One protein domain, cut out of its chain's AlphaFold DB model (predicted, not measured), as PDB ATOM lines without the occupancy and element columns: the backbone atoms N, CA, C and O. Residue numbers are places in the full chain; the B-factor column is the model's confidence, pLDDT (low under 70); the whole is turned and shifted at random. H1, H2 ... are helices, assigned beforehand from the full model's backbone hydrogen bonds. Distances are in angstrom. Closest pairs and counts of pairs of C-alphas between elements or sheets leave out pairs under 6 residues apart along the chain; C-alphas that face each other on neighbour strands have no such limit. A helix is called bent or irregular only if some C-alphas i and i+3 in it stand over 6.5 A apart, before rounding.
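Overview. This is residues 3 to 118 of the 118 residues of the protein "Stearoyl-CoA desaturase 5" of Araneus ventricosus (UniProt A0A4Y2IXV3). The long helix H1 and the helix H2 cross at one end of the domain, and H3 runs from there like a post to the other end, where H5, the outlying H4 and the long loop of residues 65 to 78 lie. The chain then folds back through H6 to H7, which packs on H2 beside the foot of H3; residues 3 to 8 of H1 stick out, and a gap separates H4 from H1. The printed part has 116 residues with seven named helices, H1 to H7 in order, and no named strand; the class is all helix, with mostly crossed packing. It is compact, with a radius of gyration of the C-alphas of 14.9 A and spans of 38 by 38 by 25 A.

Along the chain. H1, residues 3 to 26, begins at C-alpha 3 (-9.958, 35.629, -13.373) and is 31.9 A long. It is neither bent nor irregular, but only just: C-alphas 18 and 21 are 6.3 A apart. H2, residues 34 to 47, spans 20.0 A, and H3, residues 52 to 64, spans 18.0 A from C-alpha 52 (13.538, 26.576, -26.171). H4, residues 79 to 88, spans 13.8 A and is irregular, with C-alphas 83 and 86 at 7.4 A. H5 is residues 93 to 99, H6 residues 105 to 109, and H7 residues 111 to 117, ending at C-alpha 117 (11.773, 20.148, -29.612).

Arrangement. H3 and H7 are the hubs, touching three helices each. They touch each other about perpendicular, at 89 degrees, through residues 52 to 53 of H3 alone; the closest C-alphas, of Ile 52 and Val 113, are 6.2 A apart. H1 touches H3 with residues 21 to 26 alone, closest at the C-alphas of Ser 26 and Ser 56, 4.7 A. H1 touches H2 at a steep tilt of 59 degrees, opposite ways; the closest C-alphas, of Gly 16 and Asn 44, are 4.2 A apart. H2 touches H7 with residues 37 to 41 alone, at a shallow tilt of 11 degrees, the same way; the closest C-alphas, of Val 38 and Ile 112, are 6.7 A apart. H3 touches H5 with residues 57 to 61 alone, closest at the C-alphas of Val 61 and Gly 99, 5.9 A. H6 and H7 only just touch, with 3 pairs of C-alphas within 8 A, and only at the corner; the closest C-alphas, of Leu 107 and Val 113, are 6.3 A apart. H4 touches no helix. Every O i to N i+4 pair is within hydrogen-bond range in H2, H3, H5, H6 and H7, against 17 of 20 in H1 and 4 of 6 in H4.

Size, cuts and confidence. The C-alphas farthest apart, of Lys 3 and Thr 101, are 44.2 A apart. The printed part has no cut. The link from H3 to H4 is long. Mean pLDDT of the printed part is 93.7; residues 3 to 4 are under 70.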
ATOM      1  N   LYS A   3     -11.136  34.796 -13.020       61.12
ATOM      2  CA  LYS A   3      -9.958  35.629 -13.373       61.12
ATOM      3  C   LYS A   3      -8.680  35.344 -12.565       61.12
ATOM      4  O   LYS A   3      -7.593  35.667 -13.022       61.12
ATOM      5  N   LYS A   4      -8.786  34.777 -11.356       64.12
ATOM      6  CA  LYS A   4      -7.601  34.530 -10.506       64.12
ATOM      7  C   LYS A   4      -6.728  33.397 -11.054       64.12
ATOM      8  O   LYS A   4      -5.510  33.497 -11.019       64.12
ATOM      9  N   ASN A   5      -7.354  32.363 -11.613       72.12
ATOM     10  CA  ASN A   5      -6.640  31.195 -12.127       72.12
ATOM     11  C   ASN A   5      -5.910  31.500 -13.445       72.12
ATOM     12  O   ASN A   5      -4.827  30.969 -13.667       72.12
ATOM     13  N   SER A   6      -6.460  32.384 -14.289       78.19
ATOM     14  CA  SER A   6      -5.784  32.816 -15.522       78.19
ATOM     15  C   SER A   6      -4.534  33.646 -15.227       78.19
ATOM     16  O   SER A   6      -3.499  33.414 -15.840       78.19
ATOM     17  N   LEU A   7      -4.583  34.523 -14.215       86.81
ATOM     18  CA  LEU A   7      -3.434  35.344 -13.823       86.81
ATOM     19  C   LEU A   7      -2.247  34.496 -13.334       86.81
ATOM     20  O   LEU A   7      -1.097  34.801 -13.638       86.81
ATOM     21  N   ILE A   8      -2.518  33.414 -12.598       90.75
ATOM     22  CA  ILE A   8      -1.470  32.490 -12.136       90.75
ATOM     23  C   ILE A   8      -0.800  31.806 -13.332       90.75
ATOM     24  O   ILE A   8       0.425  31.728 -13.389       90.75
ATOM     25  N   LEU A   9      -1.587  31.344 -14.306       90.75
ATOM     26  CA  LEU A   9      -1.052  30.688 -15.497       90.75
ATOM     27  C   LEU A   9      -0.179  31.639 -16.330       90.75
ATOM     28  O   LEU A   9       0.901  31.248 -16.767       90.75
ATOM     29  N   GLU A  10      -0.607  32.891 -16.494       91.88
ATOM     30  CA  GLU A  10       0.158  33.936 -17.190       91.88
ATOM     31  C   GLU A  10       1.504  34.218 -16.505       91.88
ATOM     32  O   GLU A  10       2.541  34.287 -17.165       91.88
ATOM     33  N   GLN A  11       1.517  34.329 -15.173       94.75
ATOM     34  CA  GLN A  11       2.749  34.541 -14.407       94.75
ATOM     35  C   GLN A  11       3.709  33.355 -14.528       94.75
ATOM     36  O   GLN A  11       4.917  33.540 -14.685       94.75
ATOM     37  N   LEU A  12       3.176  32.134 -14.491       95.50
ATOM     38  CA  LEU A  12       3.959  30.917 -14.668       95.50
ATOM     39  C   LEU A  12       4.539  30.822 -16.088       95.50
ATOM     40  O   LEU A  12       5.724  30.528 -16.241       95.50
ATOM     41  N   ALA A  13       3.761  31.154 -17.118       95.94
ATOM     42  CA  ALA A  13       4.249  31.245 -18.493       95.94
ATOM     43  C   ALA A  13       5.390  32.271 -18.618       95.94
ATOM     44  O   ALA A  13       6.458  31.975 -19.162       95.94
ATOM     45  N   PHE A  14       5.207  33.461 -18.040       96.25
ATOM     46  CA  PHE A  14       6.232  34.502 -18.030       96.25
ATOM     47  C   PHE A  14       7.510  34.054 -17.310       96.25
ATOM     48  O   PHE A  14       8.618  34.361 -17.760       96.25
ATOM     49  N   LEU A  15       7.387  33.281 -16.229       97.25
ATOM     50  CA  LEU A  15       8.528  32.683 -15.538       97.25
ATOM     51  C   LEU A  15       9.270  31.670 -16.428       97.25
ATOM     52  O   LEU A  15      10.501  31.681 -16.470       97.25
ATOM     53  N   GLY A  16       8.544  30.848 -17.192       97.44
ATOM     54  CA  GLY A  16       9.124  29.917 -18.167       97.44
ATOM     55  C   GLY A  16       9.964  30.611 -19.244       97.44
ATOM     56  O   GLY A  16      11.038  30.125 -19.605       97.44
ATOM     57  N   ILE A  17       9.529  31.786 -19.709       98.06
ATOM     58  CA  ILE A  17      10.316  32.617 -20.634       98.06
ATOM     59  C   ILE A  17      11.494  33.273 -19.912       98.06
ATOM     60  O   ILE A  17      12.641  33.113 -20.317       98.06
ATOM     61  N   THR A  18      11.242  34.013 -18.835       98.00
ATOM     62  CA  THR A  18      12.256  34.889 -18.230       98.00
ATOM     63  C   THR A  18      13.321  34.142 -17.436       98.00
ATOM     64  O   THR A  18      14.512  34.404 -17.612       98.00
ATOM     65  N   ALA A  19      12.931  33.214 -16.564       98.00
ATOM     66  CA  ALA A  19      13.880  32.408 -15.807       98.00
ATOM     67  C   ALA A  19      14.440  31.267 -16.663       98.00
ATOM     68  O   ALA A  19      15.629  30.970 -16.561       98.00
ATOM     69  N   GLY A  20      13.608  30.665 -17.518       98.12
ATOM     70  CA  GLY A  20      13.987  29.587 -18.426       98.12
ATOM     71  C   GLY A  20      14.655  30.090 -19.702       98.12
ATOM     72  O   GLY A  20      15.868  30.308 -19.725       98.12
ATOM     73  N   ALA A  21      13.876  30.230 -20.780       98.19
ATOM     74  CA  ALA A  21      14.390  30.470 -22.137       98.19
ATOM     75  C   ALA A  21      15.412  31.611 -22.191       98.19
ATOM     76  O   ALA A  21      16.479  31.462 -22.779       98.19
ATOM     77  N   HIS A  22      15.147  32.710 -21.492       98.56
ATOM     78  CA  HIS A  22      15.991  33.892 -21.458       98.56
ATOM     79  C   HIS A  22      17.259  33.704 -20.608       98.56
ATOM     80  O   HIS A  22      18.367  33.653 -21.146       98.56
ATOM     81  N   ARG A  23      17.138  33.593 -19.278       98.38
ATOM     82  CA  ARG A  23      18.311  33.609 -18.380       98.38
ATOM     83  C   ARG A  23      19.070  32.286 -18.337       98.38
ATOM     84  O   ARG A  23      20.300  32.302 -18.324       98.38
ATOM     85  N   LEU A  24      18.363  31.157 -18.299       98.38
ATOM     86  CA  LEU A  24      18.985  29.839 -18.192       98.38
ATOM     87  C   LEU A  24      19.554  29.385 -19.535       98.38
ATOM     88  O   LEU A  24      20.756  29.156 -19.639       98.38
ATOM     89  N   TRP A  25      18.707  29.265 -20.558       98.25
ATOM     90  CA  TRP A  25      19.125  28.667 -21.826       98.25
ATOM     91  C   TRP A  25      19.796  29.671 -22.758       98.25
ATOM     92  O   TRP A  25      20.835  29.347 -23.320       98.25
ATOM     93  N   SER A  26      19.319  30.912 -22.885       97.88
ATOM     94  CA  SER A  26      19.945  31.858 -23.826       97.88
ATOM     95  C   SER A  26      21.225  32.483 -23.284       97.88
ATOM     96  O   SER A  26      22.241  32.444 -23.977       97.88
ATOM     97  N   HIS A  27      21.191  33.019 -22.059       97.69
ATOM     98  CA  HIS A  27      22.324  33.740 -21.461       97.69
ATOM     99  C   HIS A  27      23.211  32.908 -20.539       97.69
ATOM    100  O   HIS A  27      24.293  33.373 -20.184       97.69
ATOM    101  N   ARG A  28      22.781  31.705 -20.136       96.38
ATOM    102  CA  ARG A  28      23.526  30.843 -19.201       96.38
ATOM    103  C   ARG A  28      23.917  31.573 -17.912       96.38
ATOM    104  O   ARG A  28      24.981  31.327 -17.348       96.38
ATOM    105  N   SER A  29      23.057  32.475 -17.437       97.38
ATOM    106  CA  SER A  29      23.337  33.324 -16.272       97.38
ATOM    107  C   SER A  29      23.437  32.529 -14.967       97.38
ATOM    108  O   SER A  29      23.954  33.035 -13.979       97.38
ATOM    109  N   TYR A  30      22.925  31.298 -14.948       98.06
ATOM    110  CA  TYR A  30      23.014  30.381 -13.819       98.06
ATOM    111  C   TYR A  30      22.944  28.925 -14.295       98.06
ATOM    112  O   TYR A  30      22.565  28.638 -15.431       98.06
ATOM    113  N   LYS A  31      23.307  27.989 -13.409       97.19
ATOM    114  CA  LYS A  31      23.187  26.543 -13.643       97.19
ATOM    115  C   LYS A  31      22.014  25.993 -12.838       97.19
ATOM    116  O   LYS A  31      21.904  26.256 -11.644       97.19
ATOM    117  N   ALA A  32      21.169  25.192 -13.477       97.25
ATOM    118  CA  ALA A  32      20.031  24.535 -12.844       97.25
ATOM    119  C   ALA A  32      20.210  23.011 -12.843       97.25
ATOM    120  O   ALA A  32      20.652  22.421 -13.833       97.25
ATOM    121  N   LYS A  33      19.833  22.358 -11.738       97.75
ATOM    122  CA  LYS A  33      19.704  20.894 -11.699       97.75
ATOM    123  C   LYS A  33      18.499  20.453 -12.538       97.75
ATOM    124  O   LYS A  33      17.601  21.249 -12.820       97.75
ATOM    125  N   TRP A  34      18.478  19.178 -12.922       97.00
ATOM    126  CA  TRP A  34      17.459  18.629 -13.819       97.00
ATOM    127  C   TRP A  34      15.998  18.892 -13.383       97.00
ATOM    128  O   TRP A  34      15.214  19.207 -14.274       97.00
ATOM    129  N   PRO A  35      15.603  18.890 -12.084       98.00
ATOM    130  CA  PRO A  35      14.199  19.106 -11.722       98.00
ATOM    131  C   PRO A  35      13.719  20.515 -12.074       98.00
ATOM    132  O   PRO A  35      12.660  20.688 -12.671       98.00
ATOM    133  N   LEU A  36      14.539  21.528 -11.774       98.06
ATOM    134  CA  LEU A  36      14.226  22.918 -12.106       98.06
ATOM    135  C   LEU A  36      14.184  23.125 -13.626       98.06
ATOM    136  O   LEU A  36      13.335  23.856 -14.121       98.06
ATOM    137  N   ARG A  37      15.064  22.453 -14.376       98.06
ATOM    138  CA  ARG A  37      15.070  22.507 -15.846       98.06
ATOM    139  C   ARG A  37      13.790  21.931 -16.441       98.06
ATOM    140  O   ARG A  37      13.209  22.559 -17.318       98.06
ATOM    141  N   VAL A  38      13.329  20.783 -15.941       98.31
ATOM    142  CA  VAL A  38      12.053  20.181 -16.362       98.31
ATOM    143  C   VAL A  38      10.888  21.103 -16.010       98.31
ATOM    144  O   VAL A  38      10.049  21.376 -16.864       98.31
ATOM    145  N   PHE A  39      10.865  21.645 -14.792       98.25
ATOM    146  CA  PHE A  39       9.831  22.585 -14.368       98.25
ATOM    147  C   PHE A  39       9.761  23.816 -15.286       98.25
ATOM    148  O   PHE A  39       8.704  24.117 -15.835       98.25
ATOM    149  N   LEU A  40      10.892  24.482 -15.532       98.25
ATOM    150  CA  LEU A  40      10.955  25.644 -16.423       98.25
ATOM    151  C   LEU A  40      10.614  25.294 -17.878       98.25
ATOM    152  O   LEU A  40      10.046  26.128 -18.577       98.25
ATOM    153  N   CYS A  41      10.916  24.073 -18.328       97.88
ATOM    154  CA  CYS A  41      10.528  23.587 -19.651       97.88
ATOM    155  C   CYS A  41       9.006  23.475 -19.781       97.88
ATOM    156  O   CYS A  41       8.443  23.941 -20.767       97.88
ATOM    157  N   ILE A  42       8.326  22.918 -18.775       97.88
ATOM    158  CA  ILE A  42       6.857  22.845 -18.748       97.88
ATOM    159  C   ILE A  42       6.262  24.254 -18.791       97.88
ATOM    160  O   ILE A  42       5.365  24.525 -19.585       97.88
ATOM    161  N   LEU A  43       6.799  25.177 -17.991       97.75
ATOM    162  CA  LEU A  43       6.343  26.566 -17.992       97.75
ATOM    163  C   LEU A  43       6.578  27.272 -19.336       97.75
ATOM    164  O   LEU A  43       5.748  28.068 -19.768       97.75
ATOM    165  N   ASN A  44       7.684  26.969 -20.016       97.62
ATOM    166  CA  ASN A  44       7.963  27.489 -21.349       97.62
ATOM    167  C   ASN A  44       6.965  26.963 -22.398       97.62
ATOM    168  O   ASN A  44       6.500  27.746 -23.221       97.62
ATOM    169  N   ILE A  45       6.567  25.686 -22.321       96.56
ATOM    170  CA  ILE A  45       5.524  25.112 -23.191       96.56
ATOM    171  C   ILE A  45       4.206  25.882 -23.033       96.56
ATOM    172  O   ILE A  45       3.580  26.232 -24.031       96.56
ATOM    173  N   VAL A  46       3.818  26.207 -21.795       95.44
ATOM    174  CA  VAL A  46       2.603  26.997 -21.513       95.44
ATOM    175  C   VAL A  46       2.666  28.393 -22.149       95.44
ATOM    176  O   VAL A  46       1.636  28.926 -22.552       95.44
ATOM    177  N   ALA A  47       3.857  28.986 -22.271       94.88
ATOM    178  CA  ALA A  47       4.033  30.316 -22.850       94.88
ATOM    179  C   ALA A  47       3.870  30.367 -24.378       94.88
ATOM    180  O   ALA A  47       3.603  31.442 -24.914       94.88
ATOM    181  N   PHE A  48       4.023  29.234 -25.070       94.19
ATOM    182  CA  PHE A  48       3.772  29.089 -26.508       94.19
ATOM    183  C   PHE A  48       4.541  30.088 -27.408       94.19
ATOM    184  O   PHE A  48       4.019  30.589 -28.401       94.19
ATOM    185  N   GLN A  49       5.806  30.373 -27.075       93.81
ATOM    186  CA  GLN A  49       6.690  31.267 -27.842       93.81
ATOM    187  C   GLN A  49       7.782  30.491 -28.600       93.81
ATOM    188  O   GLN A  49       8.954  30.828 -28.501       93.81
ATOM    189  N   ASN A  50       7.414  29.457 -29.364       94.44
ATOM    190  CA  ASN A  50       8.338  28.461 -29.943       94.44
ATOM    191  C   ASN A  50       9.076  27.614 -28.890       94.44
ATOM    192  O   ASN A  50       9.000  27.861 -27.686       94.44
ATOM    193  N   ASP A  51       9.771  26.574 -29.354       96.75
ATOM    194  CA  ASP A  51      10.585  25.723 -28.491       96.75
ATOM    195  C   ASP A  51      11.829  26.459 -27.964       96.75
ATOM    196  O   ASP A  51      12.309  27.428 -28.563       96.75
ATOM    197  N   ILE A  52      12.382  25.975 -26.847       97.94
ATOM    198  CA  ILE A  52      13.538  26.576 -26.171       97.94
ATOM    199  C   ILE A  52      14.717  26.735 -27.132       97.94
ATOM    200  O   ILE A  52      15.402  27.754 -27.082       97.94
ATOM    201  N   TYR A  53      14.968  25.761 -28.011       97.62
ATOM    202  CA  TYR A  53      16.112  25.821 -28.917       97.62
ATOM    203  C   TYR A  53      15.961  26.960 -29.929       97.62
ATOM    204  O   TYR A  53      16.889  27.751 -30.106       97.62
ATOM    205  N   GLU A  54      14.800  27.068 -30.583       95.62
ATOM    206  CA  GLU A  54      14.541  28.146 -31.538       95.62
ATOM    207  C   GLU A  54      14.509  29.520 -30.862       95.62
ATOM    208  O   GLU A  54      15.186  30.436 -31.337       95.62
ATOM    209  N   TRP A  55      13.808  29.652 -29.732       97.25
ATOM    210  CA  TRP A  55      13.746  30.914 -28.991       97.25
ATOM    211  C   TRP A  55      15.143  31.362 -28.560       97.25
ATOM    212  O   TRP A  55      15.539  32.501 -28.803       97.25
ATOM    213  N   SER A  56      15.941  30.457 -27.984       97.62
ATOM    214  CA  SER A  56      17.295  30.783 -27.543       97.62
ATOM    215  C   SER A  56      18.248  31.085 -28.689       97.62
ATOM    216  O   SER A  56      19.096  31.968 -28.549       97.62
ATOM    217  N   ARG A  57      18.122  30.399 -29.832       96.38
ATOM    218  CA  ARG A  57      18.882  30.743 -31.038       96.38
ATOM    219  C   ARG A  57      18.575  32.170 -31.466       96.38
ATOM    220  O   ARG A  57      19.501  32.965 -31.598       96.38
ATOM    221  N   ASP A  58      17.303  32.488 -31.676       95.31
ATOM    222  CA  ASP A  58      16.891  33.791 -32.196       95.31
ATOM    223  C   ASP A  58      17.237  34.913 -31.214       95.31
ATOM    224  O   ASP A  58      17.743  35.953 -31.629       95.31
ATOM    225  N   HIS A  59      17.099  34.669 -29.909       96.81
ATOM    226  CA  HIS A  59      17.510  35.608 -28.866       96.81
ATOM    227  C   HIS A  59      19.021  35.877 -28.876       96.81
ATOM    228  O   HIS A  59      19.457  37.028 -28.806       96.81
ATOM    229  N   ARG A  60      19.849  34.832 -29.017       97.50
ATOM    230  CA  ARG A  60      21.312  34.979 -29.141       97.50
ATOM    231  C   ARG A  60      21.706  35.721 -30.422       97.50
ATOM    232  O   ARG A  60      22.636  36.525 -30.388       97.50
ATOM    233  N   VAL A  61      21.014  35.468 -31.537       96.38
ATOM    234  CA  VAL A  61      21.212  36.201 -32.799       96.38
ATOM    235  C   VAL A  61      20.858  37.675 -32.621       96.38
ATOM    236  O   VAL A  61      21.688  38.521 -32.943       96.38
ATOM    237  N   ASN A  62      19.681  37.972 -32.064       95.50
ATOM    238  CA  ASN A  62      19.220  39.330 -31.776       95.50
ATOM    239  C   ASN A  62      20.264  40.109 -30.964       95.50
ATOM    240  O   ASN A  62      20.696  41.176 -31.382       95.50
ATOM    241  N   HIS A  63      20.762  39.542 -29.860       95.25
ATOM    242  CA  HIS A  63      21.784  40.209 -29.044       95.25
ATOM    243  C   HIS A  63      23.120  40.431 -29.760       95.25
ATOM    244  O   HIS A  63      23.818  41.396 -29.465       95.25
ATOM    245  N   LYS A  64      23.522  39.522 -30.655       95.56
ATOM    246  CA  LYS A  64      24.818  39.617 -31.344       95.56
ATOM    247  C   LYS A  64      24.776  40.562 -32.544       95.56
ATOM    248  O   LYS A  64      25.797  41.152 -32.882       95.56
ATOM    249  N   PHE A  65      23.628  40.665 -33.205       94.81
ATOM    250  CA  PHE A  65      23.468  41.386 -34.467       94.81
ATOM    251  C   PHE A  65      22.365  42.445 -34.405       94.81
ATOM    252  O   PHE A  65      21.740  42.731 -35.426       94.81
ATOM    253  N   THR A  66      22.138  43.011 -33.220       93.50
ATOM    254  CA  THR A  66      21.123  44.035 -32.946       93.50
ATOM    255  C   THR A  66      21.151  45.144 -33.996       93.50
ATOM    256  O   THR A  66      22.222  45.577 -34.423       93.50
ATOM    257  N   ASP A  67      19.972  45.596 -34.419       90.38
ATOM    258  CA  ASP A  67      19.800  46.691 -35.385       90.38
ATOM    259  C   ASP A  67      20.434  46.440 -36.769       90.38
ATOM    260  O   ASP A  67      20.772  47.383 -37.500       90.38
ATOM    261  N   THR A  68      20.591  45.172 -37.153       92.88
ATOM    262  CA  THR A  68      21.008  44.752 -38.500       92.88
ATOM    263  C   THR A  68      19.961  43.842 -39.137       92.88
ATOM    264  O   THR A  68      19.050  43.360 -38.470       92.88
ATOM    265  N   ASP A  69      20.097  43.529 -40.424       92.88
ATOM    266  CA  ASP A  69      19.184  42.596 -41.100       92.88
ATOM    267  C   ASP A  69      19.299  41.142 -40.615       92.88
ATOM    268  O   ASP A  69      18.480  40.291 -40.967       92.88
ATOM    269  N   ALA A  70      20.310  40.841 -39.798       92.88
ATOM    270  CA  ALA A  70      20.429  39.564 -39.113       92.88
ATOM    271  C   ALA A  70      19.653  39.515 -37.790       92.88
ATOM    272  O   ALA A  70      19.488  38.423 -37.253       92.88
ATOM    273  N   ASP A  71      19.163  40.646 -37.279       92.81
ATOM    274  CA  ASP A  71      18.287  40.700 -36.110       92.81
ATOM    275  C   ASP A  71      16.854  40.264 -36.495       92.81
ATOM    276  O   ASP A  71      16.205  40.927 -37.317       92.81
ATOM    277  N   PRO A  72      16.319  39.169 -35.910       88.19
ATOM    278  CA  PRO A  72      14.943  38.727 -36.143       88.19
ATOM    279  C   PRO A  72      13.889  39.806 -35.848       88.19
ATOM    280  O   PRO A  72      12.817  39.797 -36.455       88.19
ATOM    281  N   HIS A  73      14.196  40.735 -34.940       90.31
ATOM    282  CA  HIS A  73      13.313  41.795 -34.465       90.31
ATOM    283  C   HIS A  73      13.902  43.189 -34.722       90.31
ATOM    284  O   HIS A  73      13.669  44.104 -33.937       90.31
ATOM    285  N   ASN A  74      14.616  43.362 -35.842       91.00
ATOM    286  CA  ASN A  74      15.283  44.612 -36.207       91.00
ATOM    287  C   ASN A  74      14.365  45.847 -36.070       91.00
ATOM    288  O   ASN A  74      13.427  46.037 -36.855       91.00
ATOM    289  N   ILE A  75      14.687  46.726 -35.116       89.62
ATOM    290  CA  ILE A  75      13.900  47.929 -34.808       89.62
ATOM    291  C   ILE A  75      13.907  48.968 -35.924       89.62
ATOM    292  O   ILE A  75      12.940  49.720 -36.071       89.62
ATOM    293  N   LYS A  76      14.930  48.962 -36.787       91.62
ATOM    294  CA  LYS A  76      15.009  49.864 -37.946       91.62
ATOM    295  C   LYS A  76      13.906  49.603 -38.971       91.62
ATOM    296  O   LYS A  76      13.608  50.475 -39.779       91.62
ATOM    297  N   ARG A  77      13.255  48.436 -38.915       89.25
ATOM    298  CA  ARG A  77      12.085  48.098 -39.745       89.25
ATOM    299  C   ARG A  77      10.768  48.668 -39.198       89.25
ATOM    300  O   ARG A  77       9.714  48.443 -39.791       89.25
ATOM    301  N   GLY A  78      10.824  49.413 -38.095       91.69
ATOM    302  CA  GLY A  78       9.707  50.160 -37.529       91.69
ATOM    303  C   GLY A  78       8.929  49.415 -36.444       91.69
ATOM    304  O   GLY A  78       9.028  48.199 -36.265       91.69
ATOM    305  N   PHE A  79       8.101  50.174 -35.721       91.50
ATOM    306  CA  PHE A  79       7.353  49.718 -34.544       91.50
ATOM    307  C   PHE A  79       6.488  48.473 -34.801       91.50
ATOM    308  O   PHE A  79       6.508  47.517 -34.027       91.50
ATOM    309  N   PHE A  80       5.738  48.449 -35.904       91.50
ATOM    310  CA  PHE A  80       4.845  47.325 -36.202       91.50
ATOM    311  C   PHE A  80       5.610  46.033 -36.498       91.50
ATOM    312  O   PHE A  80       5.150  44.946 -36.136       91.50
ATOM    313  N   PHE A  81       6.798  46.144 -37.097       89.38
ATOM    314  CA  PHE A  81       7.628  44.989 -37.403       89.38
ATOM    315  C   PHE A  81       8.117  44.294 -36.128       89.38
ATOM    316  O   PHE A  81       7.952  43.082 -35.982       89.38
ATOM    317  N   VAL A  82       8.634  45.055 -35.163       87.69
ATOM    318  CA  VAL A  82       9.144  44.474 -33.909       87.69
ATOM    319  C   VAL A  82       8.044  43.939 -33.001       87.69
ATOM    320  O   VAL A  82       8.274  42.997 -32.252       87.69
ATOM    321  N   ARG A  83       6.835  44.510 -33.070       86.94
ATOM    322  CA  ARG A  83       5.712  44.100 -32.212       86.94
ATOM    323  C   ARG A  83       5.032  42.818 -32.675       86.94
ATOM    324  O   ARG A  83       4.661  42.007 -31.835       86.94
ATOM    325  N   ILE A  84       4.822  42.661 -33.981       88.81
ATOM    326  CA  ILE A  84       4.121  41.489 -34.527       88.81
ATOM    327  C   ILE A  84       4.582  41.119 -35.940       88.81
ATOM    328  O   ILE A  84       4.561  39.947 -36.303       88.81
ATOM    329  N   GLY A  85       5.043  42.085 -36.741       87.75
ATOM    330  CA  GLY A  85       5.378  41.847 -38.146       87.75
ATOM    331  C   GLY A  85       6.494  40.819 -38.354       87.75
ATOM    332  O   GLY A  85       6.427  40.037 -39.296       87.75
ATOM    333  N   SER A  86       7.469  40.741 -37.448       87.69
ATOM    334  CA  SER A  86       8.539  39.732 -37.487       87.69
ATOM    335  C   SER A  86       8.035  38.288 -37.384       87.69
ATOM    336  O   SER A  86       8.688  37.388 -37.905       87.69
ATOM    337  N   LEU A  87       6.864  38.066 -36.776       87.94
ATOM    338  CA  LEU A  87       6.214  36.753 -36.698       87.94
ATOM    339  C   LEU A  87       5.354  36.448 -37.931       87.94
ATOM    340  O   LEU A  87       5.126  35.286 -38.252       87.94
ATOM    341  N   LEU A  88       4.870  37.486 -38.616       90.88
ATOM    342  CA  LEU A  88       3.960  37.370 -39.761       90.88
ATOM    343  C   LEU A  88       4.693  37.373 -41.110       90.88
ATOM    344  O   LEU A  88       4.119  37.008 -42.135       90.88
ATOM    345  N   CYS A  89       5.957  37.791 -41.131       89.06
ATOM    346  CA  CYS A  89       6.786  37.841 -42.326       89.06
ATOM    347  C   CYS A  89       7.841  36.732 -42.323       89.06
ATOM    348  O   CYS A  89       8.323  36.294 -41.281       89.06
ATOM    349  N   LYS A  90       8.288  36.334 -43.520       89.38
ATOM    350  CA  LYS A  90       9.490  35.503 -43.637       89.38
ATOM    351  C   LYS A  90      10.686  36.257 -43.042       89.38
ATOM    352  O   LYS A  90      10.891  37.437 -43.337       89.38
ATOM    353  N   LYS A  91      11.471  35.559 -42.216       89.06
ATOM    354  CA  LYS A  91      12.724  36.078 -41.652       89.06
ATOM    355  C   LYS A  91      13.667  36.475 -42.791       89.06
ATOM    356  O   LYS A  91      13.711  35.807 -43.826       89.06
ATOM    357  N   HIS A  92      14.418  37.554 -42.595       92.81
ATOM    358  CA  HIS A  92      15.431  37.964 -43.562       92.81
ATOM    359  C   HIS A  92      16.491  36.848 -43.711       92.81
ATOM    360  O   HIS A  92      16.827  36.212 -42.707       92.81
ATOM    361  N   PRO A  93      17.034  36.580 -44.917       93.69
ATOM    362  CA  PRO A  93      18.003  35.499 -45.128       93.69
ATOM    363  C   PRO A  93      19.224  35.566 -44.199       93.69
ATOM    364  O   PRO A  93      19.758  34.527 -43.794       93.69
ATOM    365  N   ASP A  94      19.632  36.774 -43.804       93.50
ATOM    366  CA  ASP A  94      20.763  36.963 -42.894       93.50
ATOM    367  C   ASP A  94      20.505  36.446 -41.481       93.50
ATOM    368  O   ASP A  94      21.453  35.994 -40.841       93.50
ATOM    369  N   VAL A  95      19.250  36.395 -41.025       92.25
ATOM    370  CA  VAL A  95      18.894  35.772 -39.740       92.25
ATOM    371  C   VAL A  95      19.304  34.298 -39.748       92.25
ATOM    372  O   VAL A  95      19.956  33.816 -38.823       92.25
ATOM    373  N   ALA A  96      19.000  33.578 -40.833       91.56
ATOM    374  CA  ALA A  96      19.374  32.173 -40.977       91.56
ATOM    375  C   ALA A  96      20.887  32.001 -41.184       91.56
ATOM    376  O   ALA A  96      21.505  31.121 -40.583       91.56
ATOM    377  N   LYS A  97      21.503  32.849 -42.017       93.62
ATOM    378  CA  LYS A  97      22.941  32.791 -42.317       93.62
ATOM    379  C   LYS A  97      23.790  33.056 -41.074       93.62
ATOM    380  O   LYS A  97      24.707  32.292 -40.784       93.62
ATOM    381  N   LYS A  98      23.477  34.113 -40.324       93.19
ATOM    382  CA  LYS A  98      24.177  34.478 -39.088       93.19
ATOM    383  C   LYS A  98      23.773  33.589 -37.916       93.19
ATOM    384  O   LYS A  98      24.624  33.307 -37.075       93.19
ATOM    385  N   GLY A  99      22.552  33.054 -37.907       91.56
ATOM    386  CA  GLY A  99      22.109  32.043 -36.945       91.56
ATOM    387  C   GLY A  99      23.006  30.806 -36.904       91.56
ATOM    388  O   GLY A  99      23.292  30.306 -35.822       91.56
ATOM    389  N   LYS A 100      23.555  30.377 -38.049       92.38
ATOM    390  CA  LYS A 100      24.539  29.276 -38.123       92.38
ATOM    391  C   LYS A 100      25.884  29.585 -37.451       92.38
ATOM    392  O   LYS A 100      26.661  28.674 -37.213       92.38
ATOM    393  N   THR A 101      26.178  30.857 -37.174       94.19
ATOM    394  CA  THR A 101      27.424  31.292 -36.510       94.19
ATOM    395  C   THR A 101      27.284  31.402 -34.991       94.19
ATOM    396  O   THR A 101      28.234  31.781 -34.301       94.19
ATOM    397  N   ILE A 102      26.086  31.143 -34.464       94.94
ATOM    398  CA  ILE A 102      25.822  31.125 -33.032       94.94
ATOM    399  C   ILE A 102      26.141  29.732 -32.502       94.94
ATOM    400  O   ILE A 102      25.668  28.738 -33.040       94.94
ATOM    401  N   PHE A 103      26.910  29.681 -31.418       94.06
ATOM    402  CA  PHE A 103      27.132  28.453 -30.663       94.06
ATOM    403  C   PHE A 103      25.808  27.988 -30.042       94.06
ATOM    404  O   PHE A 103      25.167  28.768 -29.328       94.06
ATOM    405  N   LEU A 104      25.401  26.747 -30.304       95.69
ATOM    406  CA  LEU A 104      24.131  26.142 -29.858       95.69
ATOM    407  C   LEU A 104      24.311  24.711 -29.338       95.69
ATOM    408  O   LEU A 104      23.344  24.074 -28.923       95.69
ATOM    409  N   GLU A 105      25.544  24.209 -29.328       96.19
ATOM    410  CA  GLU A 105      25.907  22.854 -28.930       96.19
ATOM    411  C   GLU A 105      25.482  22.566 -27.487       96.19
ATOM    412  O   GLU A 105      25.101  21.445 -27.166       96.19
ATOM    413  N   ASP A 106      25.464  23.587 -26.626       95.69
ATOM    414  CA  ASP A 106      24.946  23.480 -25.263       95.69
ATOM    415  C   ASP A 106      23.451  23.142 -25.217       95.69
ATOM    416  O   ASP A 106      23.025  22.337 -24.390       95.69
ATOM    417  N   LEU A 107      22.661  23.723 -26.121       96.88
ATOM    418  CA  LEU A 107      21.227  23.458 -26.229       96.88
ATOM    419  C   LEU A 107      20.969  22.106 -26.897       96.88
ATOM    420  O   LEU A 107      20.081  21.372 -26.475       96.88
ATOM    421  N   SER A 108      21.763  21.748 -27.909       95.56
ATOM    422  CA  SER A 108      21.677  20.436 -28.563       95.56
ATOM    423  C   SER A 108      22.099  19.291 -27.638       95.56
ATOM    424  O   SER A 108      21.551  18.197 -27.733       95.56
ATOM    425  N   ALA A 109      23.052  19.516 -26.731       97.00
ATOM    426  CA  ALA A 109      23.478  18.515 -25.757       97.00
ATOM    427  C   ALA A 109      22.451  18.317 -24.626       97.00
ATOM    428  O   ALA A 109      22.378  17.235 -24.038       97.00
ATOM    429  N   ASP A 110      21.636  19.332 -24.331       97.31
ATOM    430  CA  ASP A 110      20.615  19.294 -23.287       97.31
ATOM    431  C   ASP A 110      19.482  18.299 -23.654       97.31
ATOM    432  O   ASP A 110      18.729  18.533 -24.603       97.31
ATOM    433  N   PRO A 111      19.314  17.179 -22.915       97.44
ATOM    434  CA  PRO A 111      18.273  16.197 -23.217       97.44
ATOM    435  C   PRO A 111      16.852  16.742 -23.019       97.44
ATOM    436  O   PRO A 111      15.941  16.280 -23.696       97.44
ATOM    437  N   ILE A 112      16.654  17.720 -22.129       97.69
ATOM    438  CA  ILE A 112      15.340  18.327 -21.872       97.69
ATOM    439  C   ILE A 112      14.962  19.240 -23.039       97.69
ATOM    440  O   ILE A 112      13.842  19.167 -23.534       97.69
ATOM    441  N   VAL A 113      15.911  20.043 -23.528       97.75
ATOM    442  CA  VAL A 113      15.696  20.898 -24.709       97.75
ATOM    443  C   VAL A 113      15.439  20.044 -25.948       97.75
ATOM    444  O   VAL A 113      14.501  20.309 -26.698       97.75
ATOM    445  N   ARG A 114      16.218  18.971 -26.140       97.06
ATOM    446  CA  ARG A 114      15.975  18.012 -27.227       97.06
ATOM    447  C   ARG A 114      14.609  17.344 -27.129       97.06
ATOM    448  O   ARG A 114      13.973  17.149 -28.157       97.06
ATOM    449  N   PHE A 115      14.178  16.986 -25.921       96.88
ATOM    450  CA  PHE A 115      12.868  16.384 -25.701       96.88
ATOM    451  C   PHE A 115      11.735  17.347 -26.063       96.88
ATOM    452  O   PHE A 115      10.829  16.950 -26.777       96.88
ATOM    453  N   GLN A 116      11.808  18.609 -25.633       96.94
ATOM    454  CA  GLN A 116      10.774  19.605 -25.930       96.94
ATOM    455  C   GLN A 116      10.631  19.889 -27.434       96.94
ATOM    456  O   GLN A 116       9.537  20.177 -27.907       96.94
ATOM    457  N   ARG A 117      11.743  19.851 -28.175       95.19
ATOM    458  CA  ARG A 117      11.773  20.148 -29.612       95.19
ATOM    459  C   ARG A 117      11.239  19.004 -30.487       95.19
ATOM    460  O   ARG A 117      10.967  19.239 -31.663       95.19
ATOM    461  N   ARG A 118      11.182  17.780 -29.960       89.06
ATOM    462  CA  ARG A 118      10.768  16.582 -30.702       89.06
ATOM    463  C   ARG A 118       9.258  16.541 -30.895       89.06
ATOM    464  O   ARG A 118       8.863  16.119 -32.002       89.06
TER     465      ARG A 118